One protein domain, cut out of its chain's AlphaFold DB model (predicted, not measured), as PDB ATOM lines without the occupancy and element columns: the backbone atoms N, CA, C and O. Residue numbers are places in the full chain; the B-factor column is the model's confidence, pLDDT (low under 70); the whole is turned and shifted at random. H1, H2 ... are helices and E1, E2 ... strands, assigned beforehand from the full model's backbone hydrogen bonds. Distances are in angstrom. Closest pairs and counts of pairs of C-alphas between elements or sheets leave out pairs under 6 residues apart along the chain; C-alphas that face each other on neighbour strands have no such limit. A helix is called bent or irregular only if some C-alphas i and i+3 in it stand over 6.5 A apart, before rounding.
ATOM      1  N   ALA A  93      15.384  19.367 -18.530       85.06
ATOM      2  CA  ALA A  93      15.973  18.790 -19.728       85.06
ATOM      3  C   ALA A  93      15.064  17.678 -20.265       85.06
ATOM      4  O   ALA A  93      14.647  16.777 -19.538       85.06
ATOM      5  N   ILE A  94      14.768  17.735 -21.559       79.88
ATOM      6  CA  ILE A  94      13.948  16.733 -22.237       79.88
ATOM      7  C   ILE A  94      14.895  15.688 -22.823       79.88
ATOM      8  O   ILE A  94      15.941  16.025 -23.368       79.88
ATOM      9  N   TYR A  95      14.562  14.405 -22.698       70.12
ATOM     10  CA  TYR A  95      15.431  13.333 -23.180       70.12
ATOM     11  C   TYR A  95      15.760  13.505 -24.673       70.12
ATOM     12  O   TYR A  95      14.863  13.575 -25.511       70.12
ATOM     13  N   GLY A  96      17.054  13.610 -24.988       72.19
ATOM     14  CA  GLY A  96      17.544  13.842 -26.351       72.19
ATOM     15  C   GLY A  96      17.304  15.252 -26.904       72.19
ATOM     16  O   GLY A  96      17.608  15.487 -28.070       72.19
ATOM     17  N   GLN A  97      16.778  16.186 -26.106       80.38
ATOM     18  CA  GLN A  97      16.397  17.531 -26.542       80.38
ATOM     19  C   GLN A  97      16.841  18.605 -25.543       80.38
ATOM     20  O   GLN A  97      17.204  18.329 -24.401       80.38
ATOM     21  N   TYR A  98      16.826  19.865 -25.972       82.88
ATOM     22  CA  TYR A  98      17.137  20.976 -25.078       82.88
ATOM     23  C   TYR A  98      15.856  21.489 -24.426       82.88
ATOM     24  O   TYR A  98      14.931  21.906 -25.122       82.88
ATOM     25  N   GLY A  99      15.830  21.477 -23.096       86.75
ATOM     26  CA  GLY A  99      14.800  22.100 -22.278       86.75
ATOM     27  C   GLY A  99      15.453  22.751 -21.065       86.75
ATOM     28  O   GLY A  99      16.265  22.119 -20.385       86.75
ATOM     29  N   GLN A 100      15.166  24.029 -20.833       87.38
ATOM     30  CA  GLN A 100      15.712  24.767 -19.697       87.38
ATOM     31  C   GLN A 100      14.789  25.926 -19.313       87.38
ATOM     32  O   GLN A 100      14.198  26.570 -20.181       87.38
ATOM     33  N   ASP A 101      14.686  26.197 -18.020       88.88
ATOM     34  CA  ASP A 101      14.032  27.378 -17.470       88.88
ATOM     35  C   ASP A 101      14.964  28.598 -17.429       88.88
ATOM     36  O   ASP A 101      16.195  28.501 -17.337       88.88
ATOM     37  N   PHE A 102      14.341  29.764 -17.529       88.69
ATOM     38  CA  PHE A 102      14.952  31.080 -17.503       88.69
ATOM     39  C   PHE A 102      14.055  32.036 -16.722       88.69
ATOM     40  O   PHE A 102      12.846  31.837 -16.615       88.69
ATOM     41  N   THR A 103      14.655  33.109 -16.225       91.19
ATOM     42  CA  THR A 103      13.942  34.225 -15.607       91.19
ATOM     43  C   THR A 103      14.256  35.481 -16.404       91.19
ATOM     44  O   THR A 103      15.425  35.762 -16.685       91.19
ATOM     45  N   SER A 104      13.224  36.206 -16.819       87.31
ATOM     46  CA  SER A 104      13.365  37.485 -17.513       87.31
ATOM     47  C   SER A 104      13.806  38.591 -16.551       87.31
ATOM     48  O   SER A 104      13.808  38.431 -15.331       87.31
ATOM     49  N   SER A 105      14.197  39.743 -17.099       88.81
ATOM     50  CA  SER A 105      14.632  40.899 -16.302       88.81
ATOM     51  C   SER A 105      13.534  41.482 -15.408       88.81
ATOM     52  O   SER A 105      13.848  42.127 -14.416       88.81
ATOM     53  N   ASP A 106      12.266  41.262 -15.753       89.62
ATOM     54  CA  ASP A 106      11.082  41.620 -14.963       89.62
ATOM     55  C   ASP A 106      10.641  40.500 -13.997       89.62
ATOM     56  O   ASP A 106       9.602  40.612 -13.352       89.62
ATOM     57  N   GLY A 107      11.436  39.432 -13.854       89.06
ATOM     58  CA  GLY A 107      11.226  38.385 -12.849       89.06
ATOM     59  C   GLY A 107      10.271  37.261 -13.256       89.06
ATOM     60  O   GLY A 107      10.015  36.367 -12.451       89.06
ATOM     61  N   VAL A 108       9.762  37.255 -14.491       91.25
ATOM     62  CA  VAL A 108       8.875  36.194 -14.989       91.25
ATOM     63  C   VAL A 108       9.686  34.947 -15.347       91.25
ATOM     64  O   VAL A 108      10.679  35.005 -16.074       91.25
ATOM     65  N   ALA A 109       9.264  33.787 -14.843       89.75
ATOM     66  CA  ALA A 109       9.866  32.507 -15.195       89.75
ATOM     67  C   ALA A 109       9.249  31.950 -16.486       89.75
ATOM     68  O   ALA A 109       8.029  31.926 -16.644       89.75
ATOM     69  N   PHE A 110      10.088  31.464 -17.394       89.12
ATOM     70  CA  PHE A 110       9.659  30.810 -18.629       89.12
ATOM     71  C   PHE A 110      10.600  29.659 -18.985       89.12
ATOM     72  O   PHE A 110      11.767  29.646 -18.601       89.12
ATOM     73  N   MET A 111      10.101  28.684 -19.742       89.31
ATOM     74  CA  MET A 111      10.888  27.550 -20.219       89.31
ATOM     75  C   MET A 111      11.096  27.658 -21.724       89.31
ATOM     76  O   MET A 111      10.165  27.956 -22.471       89.31
ATOM     77  N   VAL A 112      12.320  27.390 -22.173       88.75
ATOM     78  CA  VAL A 112      12.643  27.295 -23.594       88.75
ATOM     79  C   VAL A 112      12.946  25.850 -23.938       88.75
ATOM     80  O   VAL A 112      13.789  25.209 -23.306       88.75
ATOM     81  N   VAL A 113      12.265  25.359 -24.970       88.44
ATOM     82  CA  VAL A 113      12.431  24.013 -25.504       88.44
ATOM     83  C   VAL A 113      12.782  24.103 -26.980       88.44
ATOM     84  O   VAL A 113      12.107  24.793 -27.743       88.44
ATOM     85  N   THR A 114      13.823  23.387 -27.401       86.88
ATOM     86  CA  THR A 114      14.150  23.234 -28.824       86.88
ATOM     87  C   THR A 114      14.211  21.757 -29.167       86.88
ATOM     88  O   THR A 114      15.016  21.022 -28.595       86.88
ATOM     89  N   LEU A 115      13.365  21.345 -30.109       83.69
ATOM     90  CA  LEU A 115      13.194  19.948 -30.518       83.69
ATOM     91  C   LEU A 115      14.022  19.586 -31.757       83.69
ATOM     92  O   LEU A 115      14.195  18.413 -32.082       83.69
ATOM     93  N   THR A 116      14.493  20.591 -32.500       83.56
ATOM     94  CA  THR A 116      15.258  20.386 -33.735       83.56
ATOM     95  C   THR A 116      16.465  21.320 -33.814       83.56
ATOM     96  O   THR A 116      16.406  22.448 -33.308       83.56
ATOM     97  N   PRO A 117      17.538  20.929 -34.528       79.00
ATOM     98  CA  PRO A 117      18.680  21.810 -34.763       79.00
ATOM     99  C   PRO A 117      18.284  23.155 -35.392       79.00
ATOM    100  O   PRO A 117      18.828  24.193 -35.019       79.00
ATOM    101  N   GLY A 118      17.299  23.162 -36.298       80.69
ATOM    102  CA  GLY A 118      16.788  24.381 -36.933       80.69
ATOM    103  C   GLY A 118      16.127  25.341 -35.938       80.69
ATOM    104  O   GLY A 118      16.408  26.543 -35.960       80.69
ATOM    105  N   THR A 119      15.314  24.815 -35.011       80.12
ATOM    106  CA  THR A 119      14.729  25.629 -33.927       80.12
ATOM    107  C   THR A 119      15.801  26.186 -32.994       80.12
ATOM    108  O   THR A 119      15.734  27.355 -32.622       80.12
ATOM    109  N   PHE A 120      16.849  25.408 -32.701       77.69
ATOM    110  CA  PHE A 120      17.969  25.865 -31.879       77.69
ATOM    111  C   PHE A 120      18.767  26.995 -32.545       77.69
ATOM    112  O   PHE A 120      19.083  27.999 -31.906       77.69
ATOM    113  N   VAL A 121      19.060  26.881 -33.844       78.88
ATOM    114  CA  VAL A 121      19.752  27.942 -34.592       78.88
ATOM    115  C   VAL A 121      18.900  29.208 -34.656       78.88
ATOM    116  O   VAL A 121      19.419  30.302 -34.436       78.88
ATOM    117  N   THR A 122      17.599  29.074 -34.902       77.75
ATOM    118  CA  THR A 122      16.666  30.212 -34.932       77.75
ATOM    119  C   THR A 122      16.624  30.927 -33.583       77.75
ATOM    120  O   THR A 122      16.778  32.145 -33.533       77.75
ATOM    121  N   LEU A 123      16.533  30.170 -32.486       78.88
ATOM    122  CA  LEU A 123      16.604  30.704 -31.128       78.88
ATOM    123  C   LEU A 123      17.943  31.400 -30.846       78.88
ATOM    124  O   LEU A 123      17.974  32.456 -30.232       78.88
ATOM    125  N   SER A 124      19.062  30.844 -31.316       75.19
ATOM    126  CA  SER A 124      20.381  31.458 -31.105       75.19
ATOM    127  C   SER A 124      20.555  32.797 -31.837       75.19
ATOM    128  O   SER A 124      21.435  33.583 -31.487       75.19
ATOM    129  N   ARG A 125      19.732  33.043 -32.866       76.69
ATOM    130  CA  ARG A 125      19.725  34.273 -33.667       76.69
ATOM    131  C   ARG A 125      18.696  35.289 -33.179       76.69
ATOM    132  O   ARG A 125      18.862  36.477 -33.456       76.69
ATOM    133  N   SER A 126      17.645  34.859 -32.481       66.62
ATOM    134  CA  SER A 126      16.704  35.787 -31.865       66.62
ATOM    135  C   SER A 126      17.375  36.459 -30.664       66.62
ATOM    136  O   SER A 126      18.060  35.826 -29.866       66.62
ATOM    137  N   ARG A 127      17.206  37.780 -30.528       58.97
ATOM    138  CA  ARG A 127      17.739  38.576 -29.405       58.97
ATOM    139  C   ARG A 127      16.985  38.313 -28.092       58.97
ATOM    140  O   ARG A 127      16.791  39.231 -27.301       58.97
ATOM    141  N   VAL A 128      16.549  37.079 -27.840       57.94
ATOM    142  CA  VAL A 128      16.187  36.679 -26.480       57.94
ATOM    143  C   VAL A 128      17.487  36.777 -25.671       57.94
ATOM    144  O   VAL A 128      18.501  36.233 -26.120       57.94
ATOM    145  N   PRO A 129      17.534  37.508 -24.544       51.06
ATOM    146  CA  PRO A 129      18.758  37.693 -23.774       51.06
ATOM    147  C   PRO A 129      19.156  36.383 -23.074       51.06
ATOM    148  O   PRO A 129      19.028  36.219 -21.867       51.06
ATOM    149  N   VAL A 130      19.678  35.419 -23.835       52.44
ATOM    150  CA  VAL A 130      20.206  34.150 -23.329       52.44
ATOM    151  C   VAL A 130      21.683  34.346 -22.978       52.44
ATOM    152  O   VAL A 130      22.583  33.762 -23.587       52.44
ATOM    153  N   GLN A 131      21.963  35.182 -21.970       48.59
ATOM    154  CA  GLN A 131      23.329  35.477 -21.497       48.59
ATOM    155  C   GLN A 131      24.110  34.227 -21.021       48.59
ATOM    156  O   GLN A 131      25.313  34.301 -20.778       48.59
ATOM    157  N   ARG A 132      23.476  33.044 -20.954       49.94
ATOM    158  CA  ARG A 132      24.090  31.780 -20.509       49.94
ATOM    159  C   ARG A 132      24.207  30.662 -21.558       49.94
ATOM    160  O   ARG A 132      24.631  29.564 -21.204       49.94
ATOM    161  N   CYS A 133      23.936  30.904 -22.846       47.00
ATOM    162  CA  CYS A 133      23.940  29.824 -23.854       47.00
ATOM    163  C   CYS A 133      25.345  29.320 -24.267       47.00
ATOM    164  O   CYS A 133      25.487  28.216 -24.794       47.00
ATOM    165  N   ARG A 134      26.419  30.083 -24.011       43.47
ATOM    166  CA  ARG A 134      27.769  29.768 -24.535       43.47
ATOM    167  C   ARG A 134      28.524  28.669 -23.766       43.47
ATOM    168  O   ARG A 134      29.501  28.138 -24.289       43.47
TER     169      ARG A 134
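This is residues 93 to 134 of the 156 residues of a protein of Mycobacterium xenopi 4042 (UniProt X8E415). A two-stranded hairpin, E1 and E2, makes the long side of this small domain, and after E2 the printed part folds back into one short helix, H1, with little contact to the strands. Residues 93 to 97 make a hook before E1, and residues 126 to 134 make a curved tail after H1 with no named element. The printed part has 42 residues, with two named strands and one named helix in the order E1, E2, H1; the sheet, in the order E1 - E2, is antiparallel and the class is mixed, helices and strands. The whole is only just compact, close to loose, with a radius of gyration of the C-alphas of 10.7 A, and the C-alphas span 29 by 22 by 15 A.

The sheet is made of E1, residues 98 to 103, and E2, residues 109 to 114, which form a hairpin. They are antiparallel, with an angle of 159 degrees between their N-to-C directions. Among the C-alphas that face each other are those of Asp 101 and Met 111, 4.2 A apart, and those of Tyr 98 and Thr 114, 5.3 A apart. N 102 and O 110 are within hydrogen-bond range at 2.8 A, and so are N 112 and O 100 at 2.9 A. The helix H1, residues 117 to 125, follows E2 after a tight link. The closest C-alphas of E2 and H1 are those of Thr 114 and Phe 120, 5.6 A apart, the one pair within 8 A; the centres of E2 and H1 are 13.3 A apart. E1 and H1 are only just apart, with their closest C-alphas at 8.4 A. In H1 every O i to N i+4 pair is within hydrogen-bond range.

E1 runs from Tyr 98, with its C-alpha at (17.137, 20.976, -25.078), to Thr 103, and is 16.6 A long from first to last C-alpha. E2 runs from Ala 109, with its C-alpha at (9.866, 32.507, -15.195), to Thr 114, over 17.0 A. H1 runs from Pro 117 to Arg 125, where the C-alpha is at (19.725, 34.273, -33.667), over 12.6 A; it is not bent.

The two C-alphas farthest apart are those of Gly 96 and Asp 106, at 30.7 A, and the C-alphas of Ala 93 and Arg 134, the first and last printed, are 16.8 A apart. The printed part has no cut. The link from E1 to E2, of five residues, and the link from E2 to H1, of two residues, are tight, and no link is long. The mean pLDDT of the printed part is 77.1, and residues 126 to 134 are under 70.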